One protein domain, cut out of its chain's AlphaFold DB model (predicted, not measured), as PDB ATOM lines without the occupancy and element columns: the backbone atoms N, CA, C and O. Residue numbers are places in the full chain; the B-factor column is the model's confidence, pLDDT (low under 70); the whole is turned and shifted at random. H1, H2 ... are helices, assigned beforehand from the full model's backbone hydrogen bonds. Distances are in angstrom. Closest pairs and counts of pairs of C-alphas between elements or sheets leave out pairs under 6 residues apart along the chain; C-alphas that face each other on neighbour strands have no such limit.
ATOM      1  N   GLN A  12      -0.351 -32.361 -24.391       62.59
ATOM      2  CA  GLN A  12       0.445 -32.091 -25.588       62.59
ATOM      3  C   GLN A  12       1.529 -31.036 -25.316       62.59
ATOM      4  O   GLN A  12       2.678 -31.239 -25.697       62.59
ATOM      5  N   ASN A  13       1.213 -29.979 -24.559       65.94
ATOM      6  CA  ASN A  13       2.180 -28.948 -24.162       65.94
ATOM      7  C   ASN A  13       3.290 -29.526 -23.272       65.94
ATOM      8  O   ASN A  13       4.453 -29.174 -23.448       65.94
ATOM      9  N   LEU A  14       2.967 -30.479 -22.390       66.31
ATOM     10  CA  LEU A  14       3.973 -31.205 -21.603       66.31
ATOM     11  C   LEU A  14       4.918 -32.039 -22.473       66.31
ATOM     12  O   LEU A  14       6.109 -32.078 -22.192       66.31
ATOM     13  N   MET A  15       4.424 -32.675 -23.540       68.56
ATOM     14  CA  MET A  15       5.290 -33.417 -24.468       68.56
ATOM     15  C   MET A  15       6.195 -32.490 -25.287       68.56
ATOM     16  O   MET A  15       7.351 -32.826 -25.536       68.56
ATOM     17  N   LEU A  16       5.687 -31.317 -25.684       71.62
ATOM     18  CA  LEU A  16       6.482 -30.288 -26.359       71.62
ATOM     19  C   LEU A  16       7.600 -29.772 -25.442       71.62
ATOM     20  O   LEU A  16       8.748 -29.683 -25.872       71.62
ATOM     21  N   LEU A  17       7.286 -29.509 -24.173       70.69
ATOM     22  CA  LEU A  17       8.254 -29.082 -23.160       70.69
ATOM     23  C   LEU A  17       9.246 -30.196 -22.771       70.69
ATOM     24  O   LEU A  17      10.423 -29.907 -22.555       70.69
ATOM     25  N   ASP A  18       8.825 -31.463 -22.729       72.88
ATOM     26  CA  ASP A  18       9.725 -32.608 -22.495       72.88
ATOM     27  C   ASP A  18      10.742 -32.741 -23.641       72.88
ATOM     28  O   ASP A  18      11.920 -32.945 -23.375       72.88
ATOM     29  N   ASN A  19      10.356 -32.521 -24.909       75.62
ATOM     30  CA  ASN A  19      11.326 -32.526 -26.021       75.62
ATOM     31  C   ASN A  19      12.358 -31.385 -25.908       75.62
ATOM     32  O   ASN A  19      13.532 -31.559 -26.221       75.62
ATOM     33  N   VAL A  20      11.932 -30.218 -25.424       73.69
ATOM     34  CA  VAL A  20      12.822 -29.067 -25.209       73.69
ATOM     35  C   VAL A  20      13.831 -29.318 -24.084       73.69
ATOM     36  O   VAL A  20      14.984 -28.905 -24.171       73.69
ATOM     37  N   THR A  21      13.393 -29.963 -23.004       73.00
ATOM     38  CA  THR A  21      14.181 -30.080 -21.768       73.00
ATOM     39  C   THR A  21      14.983 -31.377 -21.682       73.00
ATOM     40  O   THR A  21      16.005 -31.424 -20.993       73.00
ATOM     41  N   ASN A  22      14.562 -32.431 -22.384       74.94
ATOM     42  CA  ASN A  22      15.086 -33.779 -22.207       74.94
ATOM     43  C   ASN A  22      15.918 -34.258 -23.405       74.94
ATOM     44  O   ASN A  22      15.421 -34.864 -24.355       74.94
ATOM     45  N   TYR A  23      17.233 -34.059 -23.321       72.75
ATOM     46  CA  TYR A  23      18.177 -34.475 -24.363       72.75
ATOM     47  C   TYR A  23      18.423 -35.991 -24.422       72.75
ATOM     48  O   TYR A  23      18.912 -36.491 -25.435       72.75
ATOM     49  N   ASN A  24      18.041 -36.736 -23.378       75.75
ATOM     50  CA  ASN A  24      18.241 -38.189 -23.301       75.75
ATOM     51  C   ASN A  24      17.247 -38.978 -24.165       75.75
ATOM     52  O   ASN A  24      17.461 -40.160 -24.431       75.75
ATOM     53  N   LYS A  25      16.152 -38.344 -24.596       76.62
ATOM     54  CA  LYS A  25      15.166 -38.936 -25.504       76.62
ATOM     55  C   LYS A  25      15.448 -38.507 -26.947       76.62
ATOM     56  O   LYS A  25      16.036 -37.445 -27.152       76.62
ATOM     57  N   PRO A  26      15.058 -39.298 -27.962       76.12
ATOM     58  CA  PRO A  26      15.084 -38.831 -29.343       76.12
ATOM     59  C   PRO A  26      14.147 -37.630 -29.513       76.12
ATOM     60  O   PRO A  26      13.137 -37.516 -28.815       76.12
ATOM     61  N   ALA A  27      14.495 -36.739 -30.441       77.94
ATOM     62  CA  ALA A  27      13.656 -35.599 -30.779       77.94
ATOM     63  C   ALA A  27      12.278 -36.073 -31.261       77.94
ATOM     64  O   ALA A  27      12.162 -37.096 -31.940       77.94
ATOM     65  N   LEU A  28      11.238 -35.326 -30.906       75.94
ATOM     66  CA  LEU A  28       9.874 -35.665 -31.276       75.94
ATOM     67  C   LEU A  28       9.646 -35.437 -32.776       75.94
ATOM     68  O   LEU A  28       9.984 -34.385 -33.319       75.94
ATOM     69  N   ASP A  29       9.043 -36.420 -33.444       78.31
ATOM     70  CA  ASP A  29       8.643 -36.291 -34.842       78.31
ATOM     71  C   ASP A  29       7.280 -35.599 -34.953       78.31
ATOM     72  O   ASP A  29       6.211 -36.208 -34.859       78.31
ATOM     73  N   TYR A  30       7.340 -34.291 -35.176       75.69
ATOM     74  CA  TYR A  30       6.169 -33.434 -35.317       75.69
ATOM     75  C   TYR A  30       5.314 -33.741 -36.558       75.69
ATOM     76  O   TYR A  30       4.141 -33.358 -36.591       75.69
ATOM     77  N   PHE A  31       5.848 -34.430 -37.578       73.56
ATOM     78  CA  PHE A  31       5.077 -34.770 -38.781       73.56
ATOM     79  C   PHE A  31       4.109 -35.922 -38.537       73.56
ATOM     80  O   PHE A  31       2.978 -35.880 -39.032       73.56
ATOM     81  N   HIS A  32       4.541 -36.914 -37.763       72.31
ATOM     82  CA  HIS A  32       3.765 -38.114 -37.451       72.31
ATOM     83  C   HIS A  32       3.043 -38.023 -36.107       72.31
ATOM     84  O   HIS A  32       2.261 -38.907 -35.773       72.31
ATOM     85  N   GLN A  33       3.258 -36.950 -35.343       72.62
ATOM     86  CA  GLN A  33       2.547 -36.737 -34.093       72.62
ATOM     87  C   GLN A  33       1.038 -36.624 -34.339       72.62
ATOM     88  O   GLN A  33       0.576 -35.789 -35.126       72.62
ATOM     89  N   ASP A  34       0.261 -37.451 -33.644       67.62
ATOM     90  CA  ASP A  34      -1.190 -37.331 -33.587       67.62
ATOM     91  C   ASP A  34      -1.563 -36.231 -32.598       67.62
ATOM     92  O   ASP A  34      -1.601 -36.428 -31.384       67.62
ATOM     93  N   PHE A  35      -1.808 -35.038 -33.132       67.94
ATOM     94  CA  PHE A  35      -2.498 -33.998 -32.382       67.94
ATOM     95  C   PHE A  35      -3.933 -34.470 -32.141       67.94
ATOM     96  O   PHE A  35      -4.546 -35.065 -33.026       67.94
ATOM     97  N   ASP A  36      -4.480 -34.245 -30.950       63.62
ATOM     98  CA  ASP A  36      -5.916 -34.420 -30.750       63.62
ATOM     99  C   ASP A  36      -6.627 -33.264 -31.466       63.62
ATOM    100  O   ASP A  36      -6.420 -32.097 -31.141       63.62
ATOM    101  N   TYR A  37      -7.384 -33.584 -32.516       61.78
ATOM    102  CA  TYR A  37      -8.085 -32.596 -33.350       61.78
ATOM    103  C   TYR A  37      -9.531 -32.376 -32.888       61.78
ATOM    104  O   TYR A  37     -10.245 -31.577 -33.494       61.78
ATOM    105  N   SER A  38      -9.983 -33.123 -31.874       58.81
ATOM    106  CA  SER A  38     -11.340 -33.020 -31.323       58.81
ATOM    107  C   SER A  38     -11.490 -31.817 -30.388       58.81
ATOM    108  O   SER A  38     -12.547 -31.191 -30.322       58.81
ATOM    109  N   THR A  39     -10.401 -31.453 -29.724       57.34
ATOM    110  CA  THR A  39     -10.233 -30.250 -28.918       57.34
ATOM    111  C   THR A  39      -9.519 -29.198 -29.769       57.34
ATOM    112  O   THR A  39      -8.724 -29.527 -30.645       57.34
ATOM    113  N   MET A  40      -9.775 -27.907 -29.552       55.41
ATOM    114  CA  MET A  40      -9.098 -26.766 -30.210       55.41
ATOM    115  C   MET A  40      -7.569 -26.698 -29.954       55.41
ATOM    116  O   MET A  40      -6.949 -25.642 -30.067       55.41
ATOM    117  N   ASP A  41      -6.934 -27.817 -29.628       65.56
ATOM    118  CA  ASP A  41      -5.549 -27.934 -29.211       65.56
ATOM    119  C   ASP A  41      -4.571 -27.673 -30.348       65.56
ATOM    120  O   ASP A  41      -3.439 -27.282 -30.081       65.56
ATOM    121  N   ILE A  42      -4.974 -27.809 -31.615       69.62
ATOM    122  CA  ILE A  42      -4.056 -27.548 -32.727       69.62
ATOM    123  C   ILE A  42      -3.721 -26.068 -32.888       69.62
ATOM    124  O   ILE A  42      -2.574 -25.749 -33.173       69.62
ATOM    125  N   SER A  43      -4.670 -25.150 -32.681       69.38
ATOM    126  CA  SER A  43      -4.387 -23.712 -32.781       69.38
ATOM    127  C   SER A  43      -3.513 -23.249 -31.617       69.38
ATOM    128  O   SER A  43      -2.580 -22.471 -31.820       69.38
ATOM    129  N   LEU A  44      -3.751 -23.791 -30.418       71.44
ATOM    130  CA  LEU A  44      -2.919 -23.576 -29.234       71.44
ATOM    131  C   LEU A  44      -1.514 -24.159 -29.419       71.44
ATOM    132  O   LEU A  44      -0.538 -23.419 -29.295       71.44
ATOM    133  N   SER A  45      -1.405 -25.432 -29.800       71.56
ATOM    134  CA  SER A  45      -0.130 -26.110 -30.075       71.56
ATOM    135  C   SER A  45       0.634 -25.418 -31.200       71.56
ATOM    136  O   SER A  45       1.843 -25.235 -31.104       71.56
ATOM    137  N   TRP A  46      -0.063 -24.945 -32.236       75.31
ATOM    138  CA  TRP A  46       0.538 -24.179 -33.323       75.31
ATOM    139  C   TRP A  46       1.047 -22.813 -32.859       75.31
ATOM    140  O   TRP A  46       2.175 -22.433 -33.168       75.31
ATOM    141  N   SER A  47       0.261 -22.089 -32.058       73.81
ATOM    142  CA  SER A  47       0.698 -20.817 -31.474       73.81
ATOM    143  C   SER A  47       1.923 -20.992 -30.567       73.81
ATOM    144  O   SER A  47       2.818 -20.144 -30.562       73.81
ATOM    145  N   LEU A  48       2.000 -22.119 -29.852       73.50
ATOM    146  CA  LEU A  48       3.134 -22.492 -29.015       73.50
ATOM    147  C   LEU A  48       4.366 -22.817 -29.873       73.50
ATOM    148  O   LEU A  48       5.436 -22.267 -29.624       73.50
ATOM    149  N   LEU A  49       4.208 -23.620 -30.932       75.38
ATOM    150  CA  LEU A  49       5.270 -23.929 -31.897       75.38
ATOM    151  C   LEU A  49       5.815 -22.658 -32.566       75.38
ATOM    152  O   LEU A  49       7.028 -22.498 -32.679       75.38
ATOM    153  N   LEU A  50       4.947 -21.710 -32.938       73.81
ATOM    154  CA  LEU A  50       5.349 -20.413 -33.495       73.81
ATOM    155  C   LEU A  50       6.102 -19.538 -32.487       73.81
ATOM    156  O   LEU A  50       7.043 -18.836 -32.863       73.81
ATOM    157  N   LYS A  51       5.715 -19.564 -31.207       74.31
ATOM    158  CA  LYS A  51       6.472 -18.885 -30.144       74.31
ATOM    159  C   LYS A  51       7.840 -19.539 -29.946       74.31
ATOM    160  O   LYS A  51       8.840 -18.834 -29.887       74.31
ATOM    161  N   MET A  52       7.902 -20.869 -29.914       70.50
ATOM    162  CA  MET A  52       9.152 -21.619 -29.741       70.50
ATOM    163  C   MET A  52      10.089 -21.507 -30.954       70.50
ATOM    164  O   MET A  52      11.306 -21.488 -30.764       70.50
ATOM    165  N   ARG A  53       9.548 -21.337 -32.171       71.88
ATOM    166  CA  ARG A  53      10.308 -21.005 -33.392       71.88
ATOM    167  C   ARG A  53      11.167 -19.762 -33.197       71.88
ATOM    168  O   ARG A  53      12.340 -19.783 -33.549       71.88
ATOM    169  N   LYS A  54      10.600 -18.687 -32.633       68.75
ATOM    170  CA  LYS A  54      11.318 -17.412 -32.438       68.75
ATOM    171  C   LYS A  54      12.562 -17.565 -31.569       68.75
ATOM    172  O   LYS A  54      13.518 -16.822 -31.733       68.75
ATOM    173  N   HIS A  55      12.531 -18.527 -30.656       70.12
ATOM    174  CA  HIS A  55      13.606 -18.781 -29.710       70.12
ATOM    175  C   HIS A  55      14.494 -19.974 -30.123       70.12
ATOM    176  O   HIS A  55      15.399 -20.319 -29.372       70.12
ATOM    177  N   LYS A  56      14.243 -20.603 -31.288       69.62
ATOM    178  CA  LYS A  56      14.938 -21.806 -31.800       69.62
ATOM    179  C   LYS A  56      15.038 -22.956 -30.786       69.62
ATOM    180  O   LYS A  56      16.014 -23.694 -30.742       69.62
ATOM    181  N   VAL A  57      14.014 -23.109 -29.949       72.25
ATOM    182  CA  VAL A  57      14.052 -24.039 -28.804       72.25
ATOM    183  C   VAL A  57      13.611 -25.455 -29.199       72.25
ATOM    184  O   VAL A  57      13.867 -26.420 -28.485       72.25
ATOM    185  N   LEU A  58      12.940 -25.603 -30.346       75.25
ATOM    186  CA  LEU A  58      12.445 -26.902 -30.804       75.25
ATOM    187  C   LEU A  58      13.590 -27.765 -31.319       75.25
ATOM    188  O   LEU A  58      14.260 -27.398 -32.280       75.25
ATOM    189  N   ARG A  59      13.746 -28.946 -30.723       76.06
ATOM    190  CA  ARG A  59      14.656 -29.975 -31.210       76.06
ATOM    191  C   ARG A  59      13.986 -30.765 -32.329       76.06
ATOM    192  O   ARG A  59      12.937 -31.377 -32.118       76.06
ATOM    193  N   LEU A  60      14.610 -30.763 -33.501       77.44
ATOM    194  CA  LEU A  60      14.093 -31.396 -34.709       77.44
ATOM    195  C   LEU A  60      14.895 -32.679 -35.015       77.44
ATOM    196  O   LEU A  60      16.120 -32.639 -34.934       77.44
ATOM    197  N   PRO A  61      14.256 -33.818 -35.354       69.31
ATOM    198  CA  PRO A  61      14.952 -35.097 -35.563       69.31
ATOM    199  C   PRO A  61      15.960 -35.111 -36.718       69.31
ATOM    200  O   PRO A  61      16.905 -35.893 -36.681       69.31
ATOM    201  N   SER A  62      15.753 -34.261 -37.727       68.81
ATOM    202  CA  SER A  62      16.490 -34.305 -38.997       68.81
ATOM    203  C   SER A  62      17.118 -32.969 -39.399       68.81
ATOM    204  O   SER A  62      17.494 -32.828 -40.557       68.81
ATOM    205  N   CYS A  63      17.226 -32.008 -38.476       69.00
ATOM    206  CA  CYS A  63      17.876 -30.721 -38.736       69.00
ATOM    207  C   CYS A  63      19.007 -30.473 -37.747       69.00
ATOM    208  O   CYS A  63      18.869 -30.721 -36.545       69.00
ATOM    209  N   SER A  64      20.110 -29.933 -38.252       68.12
ATOM    210  CA  SER A  64      21.162 -29.361 -37.422       68.12
ATOM    211  C   SER A  64      20.697 -28.021 -36.857       68.12
ATOM    212  O   SER A  64      20.346 -27.123 -37.614       68.12
ATOM    213  N   ASN A  65      20.756 -27.852 -35.534       67.44
ATOM    214  CA  ASN A  65      20.428 -26.577 -34.878       67.44
ATOM    215  C   ASN A  65      21.389 -25.426 -35.251       67.44
ATOM    216  O   ASN A  65      21.116 -24.279 -34.917       67.44
ATOM    217  N   GLU A  66      22.520 -25.743 -35.884       72.25
ATOM    218  CA  GLU A  66      23.549 -24.789 -36.308       72.25
ATOM    219  C   GLU A  66      23.229 -24.127 -37.657       72.25
ATOM    220  O   GLU A  66      23.737 -23.043 -37.932       72.25
ATOM    221  N   ASP A  67      22.385 -24.759 -38.484       79.44
ATOM    222  CA  ASP A  67      21.984 -24.225 -39.787       79.44
ATOM    223  C   ASP A  67      20.599 -23.575 -39.701       79.44
ATOM    224  O   ASP A  67      19.549 -24.228 -39.683       79.44
ATOM    225  N   ASP A  68      20.612 -22.247 -39.662       78.50
ATOM    226  CA  ASP A  68      19.420 -21.412 -39.591       78.50
ATOM    227  C   ASP A  68      18.502 -21.568 -40.806       78.50
ATOM    228  O   ASP A  68      17.279 -21.416 -40.679       78.50
ATOM    229  N   LEU A  69      19.064 -21.853 -41.982       79.56
ATOM    230  CA  LEU A  69      18.287 -22.014 -43.203       79.56
ATOM    231  C   LEU A  69      17.500 -23.323 -43.150       79.56
ATOM    232  O   LEU A  69      16.281 -23.317 -43.339       79.56
ATOM    233  N   ASP A  70      18.179 -24.424 -42.837       80.62
ATOM    234  CA  ASP A  70      17.564 -25.750 -42.742       80.62
ATOM    235  C   ASP A  70      16.484 -25.788 -41.647       80.62
ATOM    236  O   ASP A  70      15.361 -26.254 -41.872       80.62
ATOM    237  N   TYR A  71      16.761 -25.163 -40.498       81.75
ATOM    238  CA  TYR A  71      15.791 -25.016 -39.413       81.75
ATOM    239  C   TYR A  71      14.515 -24.280 -39.854       81.75
ATOM    240  O   TYR A  71      13.392 -24.714 -39.565       81.75
ATOM    241  N   ASN A  72      14.665 -23.166 -40.577       79.56
ATOM    242  CA  ASN A  72      13.528 -22.398 -41.078       79.56
ATOM    243  C   ASN A  72      12.733 -23.175 -42.133       79.56
ATOM    244  O   ASN A  72      11.503 -23.231 -42.036       79.56
ATOM    245  N   ILE A  73      13.415 -23.819 -43.085       82.00
ATOM    246  CA  ILE A  73      12.779 -24.649 -44.118       82.00
ATOM    247  C   ILE A  73      11.978 -25.777 -43.466       82.00
ATOM    248  O   ILE A  73      10.826 -26.021 -43.838       82.00
ATOM    249  N   TYR A  74      12.543 -26.454 -42.466       83.81
ATOM    250  CA  TYR A  74      11.842 -27.518 -41.758       83.81
ATOM    251  C   TYR A  74      10.572 -27.009 -41.079       83.81
ATOM    252  O   TYR A  74       9.515 -27.632 -41.203       83.81
ATOM    253  N   LEU A  75      10.638 -25.872 -40.384       80.94
ATOM    254  CA  LEU A  75       9.472 -25.312 -39.702       80.94
ATOM    255  C   LEU A  75       8.390 -24.830 -40.670       80.94
ATOM    256  O   LEU A  75       7.203 -24.988 -40.380       80.94
ATOM    257  N   GLU A  76       8.765 -24.293 -41.828       80.69
ATOM    258  CA  GLU A  76       7.804 -23.960 -42.883       80.69
ATOM    259  C   GLU A  76       7.153 -25.209 -43.478       80.69
ATOM    260  O   GLU A  76       5.939 -25.245 -43.692       80.69
ATOM    261  N   ARG A  77       7.924 -26.277 -43.694       84.38
ATOM    262  CA  ARG A  77       7.365 -27.568 -44.113       84.38
ATOM    263  C   ARG A  77       6.409 -28.114 -43.060       84.38
ATOM    264  O   ARG A  77       5.309 -28.547 -43.405       84.38
ATOM    265  N   LEU A  78       6.791 -28.038 -41.789       83.06
ATOM    266  CA  LEU A  78       5.950 -28.453 -40.676       83.06
ATOM    267  C   LEU A  78       4.649 -27.643 -40.626       83.06
ATOM    268  O   LEU A  78       3.581 -28.238 -40.495       83.06
ATOM    269  N   HIS A  79       4.714 -26.322 -40.820       82.25
ATOM    270  CA  HIS A  79       3.532 -25.462 -40.920       82.25
ATOM    271  C   HIS A  79       2.557 -25.963 -41.985       82.25
ATOM    272  O   HIS A  79       1.388 -26.222 -41.690       82.25
ATOM    273  N   HIS A  80       3.038 -26.148 -43.216       81.81
ATOM    274  CA  HIS A  80       2.195 -26.586 -44.324       81.81
ATOM    275  C   HIS A  80       1.614 -27.983 -44.090       81.81
ATOM    276  O   HIS A  80       0.442 -28.224 -44.385       81.81
ATOM    277  N   CYS A  81       2.401 -28.902 -43.526       82.50
ATOM    278  CA  CYS A  81       1.937 -30.246 -43.192       82.50
ATOM    279  C   CYS A  81       0.834 -30.225 -42.128       82.50
ATOM    280  O   CYS A  81      -0.196 -30.875 -42.311       82.50
ATOM    281  N   LEU A  82       1.014 -29.466 -41.045       80.06
ATOM    282  CA  LEU A  82       0.015 -29.352 -39.982       80.06
ATOM    283  C   LEU A  82      -1.255 -28.666 -40.478       80.06
ATOM    284  O   LEU A  82      -2.350 -29.171 -40.226       80.06
ATOM    285  N   TRP A  83      -1.115 -27.584 -41.248       80.44
ATOM    286  CA  TRP A  83      -2.246 -26.896 -41.866       80.44
ATOM    287  C   TRP A  83      -3.041 -27.834 -42.771       80.44
ATOM    288  O   TRP A  83      -4.264 -27.918 -42.666       80.44
ATOM    289  N   ARG A  84      -2.350 -28.593 -43.630       81.44
ATOM    290  CA  ARG A  84      -2.987 -29.560 -44.525       81.44
ATOM    291  C   ARG A  84      -3.701 -30.664 -43.748       81.44
ATOM    292  O   ARG A  84      -4.840 -30.986 -44.078       81.44
ATOM    293  N   ARG A  85      -3.067 -31.230 -42.714       80.50
ATOM    294  CA  ARG A  85      -3.692 -32.249 -41.848       80.50
ATOM    295  C   ARG A  85      -4.938 -31.694 -41.159       80.50
ATOM    296  O   ARG A  85      -5.977 -32.349 -41.165       80.50
ATOM    297  N   TRP A  86      -4.856 -30.474 -40.630       80.62
ATOM    298  CA  TRP A  86      -5.994 -29.789 -40.022       80.62
ATOM    299  C   TRP A  86      -7.133 -29.564 -41.019       80.62
ATOM    300  O   TRP A  86      -8.267 -29.945 -40.737       80.62
ATOM    301  N   SER A  87      -6.843 -29.023 -42.207       80.75
ATOM    302  CA  SER A  87      -7.868 -28.783 -43.226       80.75
ATOM    303  C   SER A  87      -8.502 -30.087 -43.709       80.75
ATOM    304  O   SER A  87      -9.714 -30.153 -43.886       80.75
ATOM    305  N   MET A  88      -7.706 -31.147 -43.881       80.44
ATOM    306  CA  MET A  88      -8.225 -32.461 -44.268       80.44
ATOM    307  C   MET A  88      -9.204 -33.008 -43.228       80.44
ATOM    308  O   MET A  88     -10.262 -33.508 -43.609       80.44
ATOM    309  N   LYS A  89      -8.898 -32.852 -41.935       78.75
ATOM    310  CA  LYS A  89      -9.805 -33.245 -40.848       78.75
ATOM    311  C   LYS A  89     -11.057 -32.382 -40.783       78.75
ATOM    312  O   LYS A  89     -12.156 -32.922 -40.679       78.75
ATOM    313  N   LEU A  90     -10.914 -31.063 -40.912       80.50
ATOM    314  CA  LEU A  90     -12.038 -30.126 -40.892       80.50
ATOM    315  C   LEU A  90     -13.061 -30.433 -41.995       80.50
ATOM    316  O   LEU A  90     -14.264 -30.440 -41.745       80.50
ATOM    317  N   PHE A  91     -12.579 -30.722 -43.205       79.94
ATOM    318  CA  PHE A  91     -13.421 -31.017 -44.365       79.94
ATOM    319  C   PHE A  91     -13.730 -32.512 -44.547       79.94
ATOM    320  O   PHE A  91     -14.377 -32.869 -45.529       79.94
ATOM    321  N   LYS A  92     -13.298 -33.382 -43.619       79.44
ATOM    322  CA  LYS A  92     -13.483 -34.846 -43.681       79.44
ATOM    323  C   LYS A  92     -13.012 -35.453 -45.011       79.44
ATOM    324  O   LYS A  92     -13.676 -36.295 -45.604       79.44
ATOM    325  N   LEU A  93     -11.855 -34.999 -45.486       77.25
ATOM    326  CA  LEU A  93     -11.245 -35.405 -46.760       77.25
ATOM    327  C   LEU A  93     -10.294 -36.605 -46.612       77.25
ATOM    328  O   LEU A  93      -9.564 -36.918 -47.550       77.25
ATOM    329  N   GLU A  94     -10.253 -37.251 -45.444       74.38
ATOM    330  CA  GLU A  94      -9.356 -38.385 -45.181       74.38
ATOM    331  C   GLU A  94      -9.629 -39.553 -46.140       74.38
ATOM    332  O   GLU A  94      -8.684 -40.132 -46.675       74.38
ATOM    333  N   ASP A  95     -10.902 -39.789 -46.462       69.69
ATOM    334  CA  ASP A  95     -11.346 -40.867 -47.355       69.69
ATOM    335  C   ASP A  95     -11.186 -40.533 -48.850       69.69
ATOM    336  O   ASP A  95     -11.230 -41.419 -49.700       69.69
ATOM    337  N   ILE A  96     -10.980 -39.254 -49.193       71.06
ATOM    338  CA  ILE A  96     -10.788 -38.773 -50.578       71.06
ATOM    339  C   ILE A  96      -9.289 -38.614 -50.889       71.06
ATOM    340  O   ILE A  96      -8.889 -38.082 -51.928       71.06
ATOM    341  N   ARG A  97      -8.415 -39.066 -49.984       67.31
ATOM    342  CA  ARG A  97      -6.973 -38.994 -50.178       67.31
ATOM    343  C   ARG A  97      -6.584 -39.828 -51.403       67.31
ATOM    344  O   ARG A  97      -6.530 -41.050 -51.345       67.31
TER     345      ARG A  97
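Overview. This is residues 12 to 97 of the 252 residues of an uncharacterized protein of Candida glabrata (strain ATCC 2001 / CBS 138 / JCM 3761 / NBRC 0622 / NRRL Y-65) (UniProt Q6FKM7). Three helices lie loosely side by side, H2 between H1 and H3 as the corner of an open triangle, and the first long link runs through the gap between H1 and H3, across from H2. H3, the longest helix, runs along the longest axis, and residues 91 to 97 turn aside at its end. The printed part has 86 residues, with three named helices in the order H1, H2, H3 and no named strand; the class is all helix. The whole is compact, with a radius of gyration of the C-alphas of 13.5 A and spans of 39 by 26 by 21 A.

Arrangement. H1, residues 12 to 21, and H2, residues 41 to 54, are close but not clearly touching; their closest C-alphas, those of Asn 13 and Ser 45, are 7.0 A apart. They run the same way at a shallow tilt of 23 degrees. H2 and H3, residues 68 to 90, are close but not clearly touching, with the closest C-alphas, those of Arg 53 and Leu 75, 7.7 A apart. They run opposite ways at a shallow tilt of 10 degrees. H1 and H3 are apart. In H1 and H3 every O i to N i+4 pair is within hydrogen-bond range; in H2, 9 of 10 are.

Along the chain. H1 begins at C-alpha 12, (0.445, -32.091, -25.588), and measures 14.4 A from first to last C-alpha. H2 measures 20.1 A and begins at C-alpha 41, (-5.549, -27.934, -29.211). H3 measures 32.7 A and ends at C-alpha 90, (-12.038, -30.126, -40.892).

Size, cuts and confidence. The two C-alphas farthest apart, those of Glu 66 and Asp 95, are 40.0 A apart. The printed part has no cut. Both links are long, residues 22 to 40 and residues 55 to 67. The mean pLDDT of the printed part is 74.0; 23 residues are under 70, among them 12 to 15, 34 to 43 and 61 to 65.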